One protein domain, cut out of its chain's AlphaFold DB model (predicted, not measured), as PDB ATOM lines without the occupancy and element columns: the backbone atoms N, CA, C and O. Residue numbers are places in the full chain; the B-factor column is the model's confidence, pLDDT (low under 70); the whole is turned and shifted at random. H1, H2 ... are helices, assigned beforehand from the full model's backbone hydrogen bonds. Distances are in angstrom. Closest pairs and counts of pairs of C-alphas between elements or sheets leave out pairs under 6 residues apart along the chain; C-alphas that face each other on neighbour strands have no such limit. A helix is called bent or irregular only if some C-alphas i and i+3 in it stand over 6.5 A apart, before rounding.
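AT A GLANCE: This is residues 356 to 457 of the 485 residues of an uncharacterized protein of Roseofilum reptotaenium AO1-A (UniProt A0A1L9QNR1). One arm of a sharply folded helix, H5a, runs through the middle of a compact cluster of crossed helices, with H2, H3, H4 and the other arm, H5b, packed round it. H5b folds back along H5a on the side away from the helical hairpin of H1 and H2, H3 meets H5a near the last residues of both to make a corner, H4 makes a second hairpin with H5a, and H6 is loosely placed near H5a. The printed part has 102 residues with six named helices, H1 to H6 in chain order, and no named strand; its class is all helix. It is compact, with a radius of gyration of the C-alphas of 12.6 A and spans of 37 by 28 by 23 A.

HOW THE PARTS SIT: H5, residues 415 to 440, was assigned as one helix by its hydrogen bonds but is bent: C-alphas 428 and 431 are 9.0 A apart. Its arms H5a, residues 415 to 428, and H5b, residues 431 to 440, touch at a steep tilt of 42 degrees, opposite ways; their closest C-alphas, of Ala 422 and Ala 434, are 4.7 A apart. H4, residues 399 to 410, forms a helical hairpin with H5a at a shallow tilt of 32 degrees, only just short of steep, with C-alphas of Ile 404 and Gly 421 closest at 6.2 A. H3, residues 386 to 394, touches H5a at residues 423 to 428 alone and is about perpendicular to it, at 79 degrees; the C-alphas of Ala 394 and Ala 427 are closest, 4.8 A. H2, residues 373 to 382, touches H5a at residues 416 to 420 alone, closest at the C-alphas of Asp 374 and Ala 416, 5.5 A. H1, residues 360 to 370, forms a helical hairpin with H2 at a shallow tilt of 9 degrees, with C-alphas of Val 364 and Ala 376 closest at 4.7 A; H1 and H5a are apart. H6, residues 448 to 455, is close to H5a but not clearly touching, with C-alphas of Thr 419 and Phe 450 closest at 7.1 A. Every O i to N i+4 pair is within hydrogen-bond range in H1, H2, H3, H5a and H5b, against 7 of 8 in H4 and 2 of 4 in H6.

IN THESE COORDINATES: From first to last C-alpha, H5a measures 20.0 A, H4 17.4 A, H1 15.4 A, H5b 14.5 A, H2 14.4 A, H3 12.2 A and H6 10.9 A. H5a begins with C-alpha 415 at (-29.330, -49.500, 1.353), H1 with C-alpha 360 at (-39.696, -49.924, 19.670), and H6 ends with C-alpha 455 at (-29.167, -35.805, 12.636). H6 is irregular: C-alphas 449 and 452 are 7.2 A apart.

THE WHOLE: The C-alphas of Ala 358 and Glu 444, the two farthest apart, are 37.8 A from each other. The printed part has no cut; the H5 to H6 link is short, the other links are tight. Residues 444 to 457 are under 70 in pLDDT, against a mean of 86.9 for the printed part.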
ATOM      1  N   SER A 356     -45.758 -58.344  18.368       88.81
ATOM      2  CA  SER A 356     -45.896 -56.973  18.851       88.81
ATOM      3  C   SER A 356     -45.130 -56.834  20.164       88.81
ATOM      4  O   SER A 356     -45.591 -57.325  21.194       88.81
ATOM      5  N   TRP A 357     -43.973 -56.173  20.134       91.06
ATOM      6  CA  TRP A 357     -43.181 -55.912  21.341       91.06
ATOM      7  C   TRP A 357     -43.597 -54.615  22.026       91.06
ATOM      8  O   TRP A 357     -44.072 -53.685  21.372       91.06
ATOM      9  N   ALA A 358     -43.387 -54.559  23.341       85.94
ATOM     10  CA  ALA A 358     -43.763 -53.415  24.165       85.94
ATOM     11  C   ALA A 358     -42.911 -52.165  23.884       85.94
ATOM     12  O   ALA A 358     -43.432 -51.058  23.987       85.94
ATOM     13  N   SER A 359     -41.635 -52.328  23.509       90.25
ATOM     14  CA  SER A 359     -40.751 -51.211  23.158       90.25
ATOM     15  C   SER A 359     -40.359 -51.220  21.671       90.25
ATOM     16  O   SER A 359     -40.108 -52.290  21.102       90.25
ATOM     17  N   PRO A 360     -40.238 -50.040  21.026       90.62
ATOM     18  CA  PRO A 360     -39.696 -49.924  19.670       90.62
ATOM     19  C   PRO A 360     -38.290 -50.525  19.525       90.62
ATOM     20  O   PRO A 360     -38.004 -51.176  18.525       90.62
ATOM     21  N   SER A 361     -37.440 -50.401  20.549       91.50
ATOM     22  CA  SER A 361     -36.088 -50.981  20.575       91.50
ATOM     23  C   SER A 361     -36.090 -52.506  20.400       91.50
ATOM     24  O   SER A 361     -35.326 -53.044  19.598       91.50
ATOM     25  N   GLN A 362     -36.997 -53.217  21.079       92.88
ATOM     26  CA  GLN A 362     -37.174 -54.663  20.921       92.88
ATOM     27  C   GLN A 362     -37.738 -55.018  19.539       92.88
ATOM     28  O   GLN A 362     -37.320 -56.007  18.931       92.88
ATOM     29  N   GLN A 363     -38.664 -54.208  19.016       94.19
ATOM     30  CA  GLN A 363     -39.216 -54.396  17.672       94.19
ATOM     31  C   GLN A 363     -38.157 -54.250  16.575       94.19
ATOM     32  O   GLN A 363     -38.170 -55.024  15.615       94.19
ATOM     33  N   VAL A 364     -37.250 -53.283  16.719       94.75
ATOM     34  CA  VAL A 364     -36.099 -53.091  15.830       94.75
ATOM     35  C   VAL A 364     -35.138 -54.269  15.955       94.75
ATOM     36  O   VAL A 364     -34.837 -54.918  14.953       94.75
ATOM     37  N   LEU A 365     -34.718 -54.614  17.178       94.62
ATOM     38  CA  LEU A 365     -33.743 -55.681  17.408       94.62
ATOM     39  C   LEU A 365     -34.220 -57.030  16.855       94.62
ATOM     40  O   LEU A 365     -33.473 -57.706  16.153       94.62
ATOM     41  N   THR A 366     -35.465 -57.425  17.122       96.50
ATOM     42  CA  THR A 366     -35.992 -58.707  16.623       96.50
ATOM     43  C   THR A 366     -36.054 -58.771  15.099       96.50
ATOM     44  O   THR A 366     -35.763 -59.820  14.525       96.50
ATOM     45  N   ARG A 367     -36.357 -57.655  14.425       97.12
ATOM     46  CA  ARG A 367     -36.311 -57.566  12.959       97.12
ATOM     47  C   ARG A 367     -34.888 -57.619  12.414       97.12
ATOM     48  O   ARG A 367     -34.661 -58.328  11.438       97.12
ATOM     49  N   MET A 368     -33.924 -56.962  13.061       96.62
ATOM     50  CA  MET A 368     -32.504 -57.069  12.695       96.62
ATOM     51  C   MET A 368     -31.965 -58.497  12.889       96.62
ATOM     52  O   MET A 368     -31.266 -59.011  12.018       96.62
ATOM     53  N   ILE A 369     -32.332 -59.179  13.983       96.31
ATOM     54  CA  ILE A 369     -31.990 -60.596  14.222       96.31
ATOM     55  C   ILE A 369     -32.561 -61.488  13.109       96.31
ATOM     56  O   ILE A 369     -31.875 -62.394  12.629       96.31
ATOM     57  N   ASP A 370     -33.791 -61.221  12.658       97.88
ATOM     58  CA  ASP A 370     -34.416 -61.950  11.549       97.88
ATOM     59  C   ASP A 370     -33.886 -61.546  10.160       97.88
ATOM     60  O   ASP A 370     -34.173 -62.230   9.185       97.88
ATOM     61  N   GLY A 371     -33.097 -60.471  10.039       97.12
ATOM     62  CA  GLY A 371     -32.598 -59.956   8.757       97.12
ATOM     63  C   GLY A 371     -33.616 -59.136   7.955       97.12
ATOM     64  O   GLY A 371     -33.476 -59.005   6.743       97.12
ATOM     65  N   ARG A 372     -34.649 -58.590   8.609       97.44
ATOM     66  CA  ARG A 372     -35.654 -57.684   8.024       97.44
ATOM     67  C   ARG A 372     -35.199 -56.232   8.153       97.44
ATOM     68  O   ARG A 372     -35.742 -55.466   8.949       97.44
ATOM     69  N   TRP A 373     -34.155 -55.883   7.410       97.31
ATOM     70  CA  TRP A 373     -33.447 -54.612   7.568       97.31
ATOM     71  C   TRP A 373     -34.317 -53.388   7.279       97.31
ATOM     72  O   TRP A 373     -34.308 -52.454   8.080       97.31
ATOM     73  N   ASP A 374     -35.101 -53.410   6.198       96.81
ATOM     74  CA  ASP A 374     -35.987 -52.295   5.832       96.81
ATOM     75  C   ASP A 374     -37.111 -52.101   6.852       96.81
ATOM     76  O   ASP A 374     -37.374 -50.985   7.285       96.81
ATOM     77  N   GLU A 375     -37.742 -53.192   7.304       96.50
ATOM     78  CA  GLU A 375     -38.798 -53.113   8.321       96.50
ATOM     79  C   GLU A 375     -38.254 -52.601   9.662       96.50
ATOM     80  O   GLU A 375     -38.941 -51.873  10.375       96.50
ATOM     81  N   ALA A 376     -37.027 -52.991  10.027       95.69
ATOM     82  CA  ALA A 376     -36.370 -52.454  11.211       95.69
ATOM     83  C   ALA A 376     -36.119 -50.948  11.056       95.69
ATOM     84  O   ALA A 376     -36.403 -50.190  11.983       95.69
ATOM     85  N   LEU A 377     -35.608 -50.519   9.895       95.31
ATOM     86  CA  LEU A 377     -35.282 -49.118   9.629       95.31
ATOM     87  C   LEU A 377     -36.537 -48.237   9.664       95.31
ATOM     88  O   LEU A 377     -36.539 -47.213  10.339       95.31
ATOM     89  N   GLN A 378     -37.639 -48.697   9.069       94.50
ATOM     90  CA  GLN A 378     -38.919 -47.987   9.100       94.50
ATOM     91  C   GLN A 378     -39.409 -47.715  10.534       94.50
ATOM     92  O   GLN A 378     -39.954 -46.652  10.825       94.50
ATOM     93  N   ILE A 379     -39.227 -48.673  11.448       93.00
ATOM     94  CA  ILE A 379     -39.625 -48.508  12.856       93.00
ATOM     95  C   ILE A 379     -38.679 -47.566  13.587       93.00
ATOM     96  O   ILE A 379     -39.136 -46.781  14.416       93.00
ATOM     97  N   TYR A 380     -37.383 -47.643  13.287       92.50
ATOM     98  CA  TYR A 380     -36.393 -46.731  13.845       92.50
ATOM     99  C   TYR A 380     -36.715 -45.277  13.480       92.50
ATOM    100  O   TYR A 380     -36.807 -44.425  14.363       92.50
ATOM    101  N   GLU A 381     -36.966 -45.012  12.197       90.06
ATOM    102  CA  GLU A 381     -37.289 -43.681  11.671       90.06
ATOM    103  C   GLU A 381     -38.597 -43.131  12.254       90.06
ATOM    104  O   GLU A 381     -38.664 -41.961  12.629       90.06
ATOM    105  N   ALA A 382     -39.618 -43.979  12.403       90.88
ATOM    106  CA  ALA A 382     -40.913 -43.586  12.957       90.88
ATOM    107  C   ALA A 382     -40.930 -43.436  14.492       90.88
ATOM    108  O   ALA A 382     -41.945 -43.014  15.050       90.88
ATOM    109  N   SER A 383     -39.864 -43.823  15.201       88.19
ATOM    110  CA  SER A 383     -39.846 -43.808  16.664       88.19
ATOM    111  C   SER A 383     -39.420 -42.456  17.230       88.19
ATOM    112  O   SER A 383     -38.388 -41.907  16.851       88.19
ATOM    113  N   GLU A 384     -40.153 -41.986  18.240       85.38
ATOM    114  CA  GLU A 384     -39.781 -40.818  19.052       85.38
ATOM    115  C   GLU A 384     -38.694 -41.139  20.100       85.38
ATOM    116  O   GLU A 384     -38.073 -40.238  20.651       85.38
ATOM    117  N   ASN A 385     -38.427 -42.423  20.385       82.19
ATOM    118  CA  ASN A 385     -37.477 -42.858  21.419       82.19
ATOM    119  C   ASN A 385     -36.171 -43.398  20.800       82.19
ATOM    120  O   ASN A 385     -35.773 -44.549  21.012       82.19
ATOM    121  N   ARG A 386     -35.503 -42.557  19.999       83.62
ATOM    122  CA  ARG A 386     -34.246 -42.913  19.309       83.62
ATOM    123  C   ARG A 386     -33.065 -43.105  20.263       83.62
ATOM    124  O   ARG A 386     -32.184 -43.917  19.988       83.62
ATOM    125  N   GLU A 387     -33.069 -42.447  21.423       86.19
ATOM    126  CA  GLU A 387     -32.004 -42.571  22.431       86.19
ATOM    127  C   GLU A 387     -31.851 -43.995  22.985       86.19
ATOM    128  O   GLU A 387     -30.736 -44.462  23.228       86.19
ATOM    129  N   GLU A 388     -32.958 -44.705  23.214       86.94
ATOM    130  CA  GLU A 388     -32.914 -46.096  23.673       86.94
ATOM    131  C   GLU A 388     -32.304 -47.019  22.609       86.94
ATOM    132  O   GLU A 388     -31.478 -47.876  22.924       86.94
ATOM    133  N   MET A 389     -32.658 -46.805  21.340       88.06
ATOM    134  CA  MET A 389     -32.123 -47.581  20.220       88.06
ATOM    135  C   MET A 389     -30.636 -47.298  19.998       88.06
ATOM    136  O   MET A 389     -29.859 -48.233  19.818       88.06
ATOM    137  N   ASN A 390     -30.209 -46.038  20.103       87.06
ATOM    138  CA  ASN A 390     -28.796 -45.672  19.993       87.06
ATOM    139  C   ASN A 390     -27.958 -46.298  21.115       87.06
ATOM    140  O   ASN A 390     -26.864 -46.794  20.856       87.06
ATOM    141  N   ARG A 391     -28.487 -46.358  22.348       89.31
ATOM    142  CA  ARG A 391     -27.832 -47.081  23.450       89.31
ATOM    143  C   ARG A 391     -27.697 -48.573  23.158       89.31
ATOM    144  O   ARG A 391     -26.626 -49.123  23.387       89.31
ATOM    145  N   LEU A 392     -28.738 -49.209  22.617       88.94
ATOM    146  CA  LEU A 392     -28.690 -50.618  22.215       88.94
ATOM    147  C   LEU A 392     -27.558 -50.866  21.208       88.94
ATOM    148  O   LEU A 392     -26.745 -51.762  21.429       88.94
ATOM    149  N   LEU A 393     -27.469 -50.043  20.157       92.50
ATOM    150  CA  LEU A 393     -26.408 -50.136  19.148       92.50
ATOM    151  C   LEU A 393     -25.014 -49.911  19.756       92.50
ATOM    152  O   LEU A 393     -24.103 -50.699  19.514       92.50
ATOM    153  N   ALA A 394     -24.854 -48.886  20.597       91.50
ATOM    154  CA  ALA A 394     -23.580 -48.586  21.254       91.50
ATOM    155  C   ALA A 394     -23.077 -49.752  22.129       91.50
ATOM    156  O   ALA A 394     -21.872 -49.968  22.237       91.50
ATOM    157  N   THR A 395     -23.992 -50.521  22.729       89.19
ATOM    158  CA  THR A 395     -23.667 -51.672  23.589       89.19
ATOM    159  C   THR A 395     -23.508 -53.005  22.851       89.19
ATOM    160  O   THR A 395     -23.256 -54.019  23.504       89.19
ATOM    161  N   ASP A 396     -23.657 -53.044  21.521       88.44
ATOM    162  CA  ASP A 396     -23.470 -54.280  20.753       88.44
ATOM    163  C   ASP A 396     -22.055 -54.845  20.953       88.44
ATOM    164  O   ASP A 396     -21.051 -54.165  20.757       88.44
ATOM    165  N   THR A 397     -21.972 -56.131  21.289       85.06
ATOM    166  CA  THR A 397     -20.707 -56.849  21.513       85.06
ATOM    167  C   THR A 397     -20.094 -57.396  20.218       85.06
ATOM    168  O   THR A 397     -19.159 -58.197  20.255       85.06
ATOM    169  N   GLY A 398     -20.616 -56.983  19.059       90.81
ATOM    170  CA  GLY A 398     -20.215 -57.434  17.730       90.81
ATOM    171  C   GLY A 398     -21.178 -58.434  17.085       90.81
ATOM    172  O   GLY A 398     -20.921 -58.876  15.962       90.81
ATOM    173  N   VAL A 399     -22.282 -58.795  17.750       91.62
ATOM    174  CA  VAL A 399     -23.289 -59.725  17.210       91.62
ATOM    175  C   VAL A 399     -24.027 -59.079  16.040       91.62
ATOM    176  O   VAL A 399     -24.083 -59.661  14.952       91.62
ATOM    177  N   LEU A 400     -24.542 -57.859  16.225       94.69
ATOM    178  CA  LEU A 400     -25.195 -57.107  15.152       94.69
ATOM    179  C   LEU A 400     -24.197 -56.744  14.056       94.69
ATOM    180  O   LEU A 400     -24.512 -56.865  12.870       94.69
ATOM    181  N   TRP A 401     -22.964 -56.395  14.424       95.50
ATOM    182  CA  TRP A 401     -21.926 -56.134  13.431       95.50
ATOM    183  C   TRP A 401     -21.618 -57.344  12.542       95.50
ATOM    184  O   TRP A 401     -21.461 -57.209  11.326       95.50
ATOM    185  N   ASN A 402     -21.545 -58.547  13.118       96.19
ATOM    186  CA  ASN A 402     -21.319 -59.768  12.349       96.19
ATOM    187  C   ASN A 402     -22.442 -60.019  11.331       96.19
ATOM    188  O   ASN A 402     -22.165 -60.386  10.188       96.19
ATOM    189  N   ARG A 403     -23.691 -59.746  11.722       97.38
ATOM    190  CA  ARG A 403     -24.872 -59.820  10.850       97.38
ATOM    191  C   ARG A 403     -24.782 -58.822   9.699       97.38
ATOM    192  O   ARG A 403     -24.930 -59.223   8.550       97.38
ATOM    193  N   ILE A 404     -24.462 -57.560   9.985       97.56
ATOM    194  CA  ILE A 404     -24.309 -56.508   8.965       97.56
ATOM    195  C   ILE A 404     -23.228 -56.894   7.948       97.56
ATOM    196  O   ILE A 404     -23.484 -56.884   6.745       97.56
ATOM    197  N   LYS A 405     -22.050 -57.336   8.407       96.81
ATOM    198  CA  LYS A 405     -20.984 -57.816   7.511       96.81
ATOM    199  C   LYS A 405     -21.431 -59.001   6.651       96.81
ATOM    200  O   LYS A 405     -21.104 -59.050   5.469       96.81
ATOM    201  N   GLY A 406     -22.160 -59.951   7.239       96.75
ATOM    202  CA  GLY A 406     -22.704 -61.102   6.520       96.75
ATOM    203  C   GLY A 406     -23.695 -60.700   5.429       96.75
ATOM    204  O   GLY A 406     -23.604 -61.210   4.315       96.75
ATOM    205  N   ALA A 407     -24.586 -59.749   5.724       97.69
ATOM    206  CA  ALA A 407     -25.539 -59.210   4.758       97.69
ATOM    207  C   ALA A 407     -24.837 -58.473   3.606       97.69
ATOM    208  O   ALA A 407     -25.093 -58.800   2.452       97.69
ATOM    209  N   ILE A 408     -23.902 -57.558   3.895       96.62
ATOM    210  CA  ILE A 408     -23.155 -56.802   2.866       96.62
ATOM    211  C   ILE A 408     -22.364 -57.740   1.952       96.62
ATOM    212  O   ILE A 408     -22.279 -57.518   0.749       96.62
ATOM    213  N   ALA A 409     -21.796 -58.815   2.498       95.62
ATOM    214  CA  ALA A 409     -21.006 -59.741   1.697       95.62
ATOM    215  C   ALA A 409     -21.832 -60.518   0.652       95.62
ATOM    216  O   ALA A 409     -21.257 -60.998  -0.323       95.62
ATOM    217  N   VAL A 410     -23.152 -60.635   0.839       95.56
ATOM    218  CA  VAL A 410     -24.072 -61.253  -0.132       95.56
ATOM    219  C   VAL A 410     -24.822 -60.196  -0.950       95.56
ATOM    220  O   VAL A 410     -25.049 -60.383  -2.143       95.56
ATOM    221  N   GLU A 411     -25.177 -59.069  -0.335       94.44
ATOM    222  CA  GLU A 411     -25.949 -57.976  -0.933       94.44
ATOM    223  C   GLU A 411     -25.280 -56.616  -0.641       94.44
ATOM    224  O   GLU A 411     -25.761 -55.845   0.195       94.44
ATOM    225  N   PRO A 412     -24.172 -56.279  -1.329       93.31
ATOM    226  CA  PRO A 412     -23.333 -55.129  -0.971       93.31
ATOM    227  C   PRO A 412     -24.025 -53.775  -1.145       93.31
ATOM    228  O   PRO A 412     -23.668 -52.808  -0.483       93.31
ATOM    229  N   ASN A 413     -25.046 -53.715  -2.003       91.88
ATOM    230  CA  ASN A 413     -25.760 -52.485  -2.341       91.88
ATOM    231  C   ASN A 413     -27.102 -52.346  -1.599       91.88
ATOM    232  O   ASN A 413     -27.921 -51.498  -1.962       91.88
ATOM    233  N   HIS A 414     -27.377 -53.184  -0.592       93.88
ATOM    234  CA  HIS A 414     -28.622 -53.097   0.165       93.88
ATOM    235  C   HIS A 414     -28.608 -51.859   1.072       93.88
ATOM    236  O   HIS A 414     -28.008 -51.863   2.148       93.88
ATOM    237  N   LYS A 415     -29.330 -50.805   0.668       93.56
ATOM    238  CA  LYS A 415     -29.330 -49.500   1.353       93.56
ATOM    239  C   LYS A 415     -29.609 -49.600   2.855       93.56
ATOM    240  O   LYS A 415     -28.783 -49.142   3.627       93.56
ATOM    241  N   ALA A 416     -30.683 -50.277   3.279       95.38
ATOM    242  CA  ALA A 416     -30.991 -50.402   4.709       95.38
ATOM    243  C   ALA A 416     -29.882 -51.094   5.525       95.38
ATOM    244  O   ALA A 416     -29.626 -50.704   6.661       95.38
ATOM    245  N   VAL A 417     -29.182 -52.086   4.960       96.81
ATOM    246  CA  VAL A 417     -28.041 -52.737   5.629       96.81
ATOM    247  C   VAL A 417     -26.885 -51.753   5.804       96.81
ATOM    248  O   VAL A 417     -26.284 -51.697   6.878       96.81
ATOM    249  N   LEU A 418     -26.593 -50.955   4.771       95.88
ATOM    250  CA  LEU A 418     -25.591 -49.892   4.841       95.88
ATOM    251  C   LEU A 418     -25.985 -48.828   5.876       95.88
ATOM    252  O   LEU A 418     -25.149 -48.445   6.687       95.88
ATOM    253  N   THR A 419     -27.258 -48.422   5.931       94.81
ATOM    254  CA  THR A 419     -27.779 -47.502   6.957       94.81
ATOM    255  C   THR A 419     -27.570 -48.054   8.361       94.81
ATOM    256  O   THR A 419     -27.008 -47.368   9.209       94.81
ATOM    257  N   TRP A 420     -27.937 -49.313   8.614       96.19
ATOM    258  CA  TRP A 420     -27.722 -49.944   9.919       96.19
ATOM    259  C   TRP A 420     -26.243 -50.056  10.288       96.19
ATOM    260  O   TRP A 420     -25.884 -49.845  11.447       96.19
ATOM    261  N   GLY A 421     -25.376 -50.344   9.314       95.88
ATOM    262  CA  GLY A 421     -23.929 -50.295   9.503       95.88
ATOM    263  C   GLY A 421     -23.448 -48.908   9.915       95.88
ATOM    264  O   GLY A 421     -22.718 -48.789  10.896       95.88
ATOM    265  N   ALA A 422     -23.910 -47.857   9.243       95.00
ATOM    266  CA  ALA A 422     -23.562 -46.483   9.575       95.00
ATOM    267  C   ALA A 422     -24.078 -46.072  10.960       95.00
ATOM    268  O   ALA A 422     -23.304 -45.542  11.748       95.00
ATOM    269  N   LEU A 423     -25.339 -46.378  11.286       94.06
ATOM    270  CA  LEU A 423     -25.941 -46.100  12.596       94.06
ATOM    271  C   LEU A 423     -25.175 -46.792  13.729       94.06
ATOM    272  O   LEU A 423     -24.892 -46.175  14.753       94.06
ATOM    273  N   LEU A 424     -24.783 -48.056  13.538       95.06
ATOM    274  CA  LEU A 424     -23.996 -48.791  14.528       95.06
ATOM    275  C   LEU A 424     -22.609 -48.163  14.729       95.06
ATOM    276  O   LEU A 424     -22.182 -47.969  15.865       95.06
ATOM    277  N   ARG A 425     -21.920 -47.793  13.641       94.75
ATOM    278  CA  ARG A 425     -20.614 -47.116  13.716       94.75
ATOM    279  C   ARG A 425     -20.734 -45.716  14.309       94.75
ATOM    280  O   ARG A 425     -19.879 -45.341  15.096       94.75
ATOM    281  N   ALA A 426     -21.806 -44.984  14.016       92.25
ATOM    282  CA  ALA A 426     -22.081 -43.684  14.621       92.25
ATOM    283  C   ALA A 426     -22.293 -43.803  16.135       92.25
ATOM    284  O   ALA A 426     -21.772 -42.991  16.894       92.25
ATOM    285  N   ALA A 427     -23.018 -44.832  16.579       92.00
ATOM    286  CA  ALA A 427     -23.273 -45.078  17.994       92.00
ATOM    287  C   ALA A 427     -22.011 -45.492  18.778       92.00
ATOM    288  O   ALA A 427     -21.920 -45.196  19.968       92.00
ATOM    289  N   GLN A 428     -21.053 -46.168  18.135       92.19
ATOM    290  CA  GLN A 428     -19.835 -46.684  18.779       92.19
ATOM    291  C   GLN A 428     -18.624 -45.748  18.647       92.19
ATOM    292  O   GLN A 428     -17.929 -45.495  19.628       92.19
ATOM    293  N   ASP A 429     -18.392 -45.225  17.442       91.75
ATOM    294  CA  ASP A 429     -17.187 -44.480  17.058       91.75
ATOM    295  C   ASP A 429     -17.485 -42.998  16.746       91.75
ATOM    296  O   ASP A 429     -16.591 -42.240  16.367       91.75
ATOM    297  N   GLY A 430     -18.742 -42.569  16.883       88.94
ATOM    298  CA  GLY A 430     -19.193 -41.230  16.516       88.94
ATOM    299  C   GLY A 430     -19.424 -41.042  15.006       88.94
ATOM    300  O   GLY A 430     -19.127 -41.926  14.193       88.94
ATOM    301  N   PRO A 431     -19.957 -39.876  14.595       87.00
ATOM    302  CA  PRO A 431     -20.342 -39.608  13.203       87.00
ATOM    303  C   PRO A 431     -19.196 -39.767  12.194       87.00
ATOM    304  O   PRO A 431     -19.391 -40.300  11.102       87.00
ATOM    305  N   GLU A 432     -17.978 -39.370  12.569       87.94
ATOM    306  CA  GLU A 432     -16.792 -39.515  11.718       87.94
ATOM    307  C   GLU A 432     -16.491 -40.987  11.399       87.94
ATOM    308  O   GLU A 432     -16.144 -41.319  10.264       87.94
ATOM    309  N   GLY A 433     -16.686 -41.882  12.375       89.62
ATOM    310  CA  GLY A 433     -16.523 -43.324  12.198       89.62
ATOM    311  C   GLY A 433     -17.531 -43.915  11.210       89.62
ATOM    312  O   GLY A 433     -17.165 -44.759  10.386       89.62
ATOM    313  N   ALA A 434     -18.776 -43.432  11.230       91.69
ATOM    314  CA  ALA A 434     -19.805 -43.826  10.270       91.69
ATOM    315  C   ALA A 434     -19.474 -43.368   8.843       91.69
ATOM    316  O   ALA A 434     -19.501 -44.182   7.919       91.69
ATOM    317  N   ILE A 435     -19.086 -42.099   8.674       89.44
ATOM    318  CA  ILE A 435     -18.695 -41.534   7.372       89.44
ATOM    319  C   ILE A 435     -17.478 -42.277   6.813       89.44
ATOM    320  O   ILE A 435     -17.472 -42.689   5.652       89.44
ATOM    321  N   ALA A 436     -16.446 -42.486   7.637       91.31
ATOM    322  CA  ALA A 436     -15.251 -43.219   7.232       91.31
ATOM    323  C   ALA A 436     -15.586 -44.653   6.795       91.31
ATOM    324  O   ALA A 436     -15.035 -45.139   5.806       91.31
ATOM    325  N   TRP A 437     -16.504 -45.322   7.496       94.06
ATOM    326  CA  TRP A 437     -16.932 -46.669   7.143       94.06
ATOM    327  C   TRP A 437     -17.759 -46.717   5.848       94.06
ATOM    328  O   TRP A 437     -17.479 -47.563   4.999       94.06
ATOM    329  N   LEU A 438     -18.714 -45.803   5.643       91.69
ATOM    330  CA  LEU A 438     -19.506 -45.744   4.406       91.69
ATOM    331  C   LEU A 438     -18.626 -45.491   3.173       91.69
ATOM    332  O   LEU A 438     -18.796 -46.158   2.152       91.69
ATOM    333  N   LYS A 439     -17.615 -44.619   3.293       90.31
ATOM    334  CA  LYS A 439     -16.613 -44.408   2.234       90.31
ATOM    335  C   LYS A 439     -15.863 -45.696   1.885       90.31
ATOM    336  O   LYS A 439     -15.619 -45.965   0.714       90.31
ATOM    337  N   GLN A 440     -15.538 -46.531   2.876       90.88
ATOM    338  CA  GLN A 440     -14.919 -47.842   2.628       90.88
ATOM    339  C   GLN A 440     -15.854 -48.817   1.899       90.88
ATOM    340  O   GLN A 440     -15.363 -49.720   1.228       90.88
ATOM    341  N   GLN A 441     -17.176 -48.644   2.015       90.44
ATOM    342  CA  GLN A 441     -18.159 -49.433   1.265       90.44
ATOM    343  C   GLN A 441     -18.389 -48.903  -0.163       90.44
ATOM    344  O   GLN A 441     -19.190 -49.478  -0.895       90.44
ATOM    345  N   GLY A 442     -17.698 -47.835  -0.583       87.25
ATOM    346  CA  GLY A 442     -17.854 -47.247  -1.917       87.25
ATOM    347  C   GLY A 442     -19.120 -46.403  -2.084       87.25
ATOM    348  O   GLY A 442     -19.555 -46.179  -3.211       87.25
ATOM    349  N   VAL A 443     -19.722 -45.945  -0.981       81.88
ATOM    350  CA  VAL A 443     -20.822 -44.973  -1.008       81.88
ATOM    351  C   VAL A 443     -20.211 -43.572  -1.144       81.88
ATOM    352  O   VAL A 443     -19.612 -43.067  -0.194       81.88
ATOM    353  N   GLU A 444     -20.308 -42.969  -2.334       68.31
ATOM    354  CA  GLU A 444     -19.887 -41.584  -2.612       68.31
ATOM    355  C   GLU A 444     -21.087 -40.619  -2.562       68.31
ATOM    356  O   GLU A 444     -22.107 -40.863  -3.196       68.31
ATOM    357  N   GLU A 445     -20.927 -39.539  -1.787       55.88
ATOM    358  CA  GLU A 445     -21.609 -38.223  -1.806       55.88
ATOM    359  C   GLU A 445     -23.145 -38.080  -1.880       55.88
ATOM    360  O   GLU A 445     -23.619 -36.966  -1.692       55.88
ATOM    361  N   ASP A 446     -23.947 -39.143  -1.972       51.03
ATOM    362  CA  ASP A 446     -25.410 -39.081  -1.753       51.03
ATOM    363  C   ASP A 446     -25.756 -39.256  -0.255       51.03
ATOM    364  O   ASP A 446     -26.452 -40.187   0.166       51.03
ATOM    365  N   TRP A 447     -25.221 -38.366   0.588       53.28
ATOM    366  CA  TRP A 447     -25.445 -38.391   2.043       53.28
ATOM    367  C   TRP A 447     -26.839 -37.896   2.453       53.28
ATOM    368  O   TRP A 447     -27.262 -38.169   3.575       53.28
ATOM    369  N   GLU A 448     -27.576 -37.237   1.550       47.94
ATOM    370  CA  GLU A 448     -28.913 -36.677   1.811       47.94
ATOM    371  C   GLU A 448     -29.931 -37.736   2.276       47.94
ATOM    372  O   GLU A 448     -30.855 -37.422   3.016       47.94
ATOM    373  N   ILE A 449     -29.741 -39.015   1.918       47.91
ATOM    374  CA  ILE A 449     -30.606 -40.123   2.372       47.91
ATOM    375  C   ILE A 449     -30.339 -40.495   3.844       47.91
ATOM    376  O   ILE A 449     -31.212 -41.033   4.519       47.91
ATOM    377  N   PHE A 450     -29.135 -40.226   4.352       53.34
ATOM    378  CA  PHE A 450     -28.722 -40.592   5.710       53.34
ATOM    379  C   PHE A 450     -28.865 -39.433   6.707       53.34
ATOM    380  O   PHE A 450     -28.905 -39.683   7.916       53.34
ATOM    381  N   ASP A 451     -28.975 -38.201   6.202       50.09
ATOM    382  CA  ASP A 451     -28.946 -36.953   6.966       50.09
ATOM    383  C   ASP A 451     -30.075 -36.881   8.014       50.09
ATOM    384  O   ASP A 451     -29.797 -36.743   9.199       50.09
ATOM    385  N   GLU A 452     -31.342 -37.140   7.664       51.81
ATOM    386  CA  GLU A 452     -32.449 -37.098   8.648       51.81
ATOM    387  C   GLU A 452     -32.335 -38.160   9.763       51.81
ATOM    388  O   GLU A 452     -32.710 -37.917  10.914       51.81
ATOM    389  N   SER A 453     -31.802 -39.346   9.451       51.34
ATOM    390  CA  SER A 453     -31.687 -40.448  10.420       51.34
ATOM    391  C   SER A 453     -30.506 -40.283  11.385       51.34
ATOM    392  O   SER A 453     -30.602 -40.677  12.548       51.34
ATOM    393  N   LEU A 454     -29.409 -39.673  10.921       53.12
ATOM    394  CA  LEU A 454     -28.200 -39.421  11.708       53.12
ATOM    395  C   LEU A 454     -28.293 -38.113  12.513       53.12
ATOM    396  O   LEU A 454     -27.675 -38.007  13.575       53.12
ATOM    397  N   CYS A 455     -29.088 -37.144  12.052       52.94
ATOM    398  CA  CYS A 455     -29.167 -35.805  12.636       52.94
ATOM    399  C   CYS A 455     -30.130 -35.662  13.826       52.94
ATOM    400  O   CYS A 455     -29.912 -34.802  14.680       52.94
ATOM    401  N   ASP A 456     -31.142 -36.524  13.954       50.22
ATOM    402  CA  ASP A 456     -32.164 -36.431  15.018       50.22
ATOM    403  C   ASP A 456     -31.763 -37.136  16.337       50.22
ATOM    404  O   ASP A 456     -32.522 -37.192  17.304       50.22
ATOM    405  N   GLY A 457     -30.558 -37.713  16.399       45.06
ATOM    406  CA  GLY A 457     -30.071 -38.525  17.522       45.06
ATOM    407  C   GLY A 457     -29.487 -37.755  18.713       45.06
ATOM    408  O   GLY A 457     -28.650 -38.313  19.419       45.06
TER     409      GLY A 457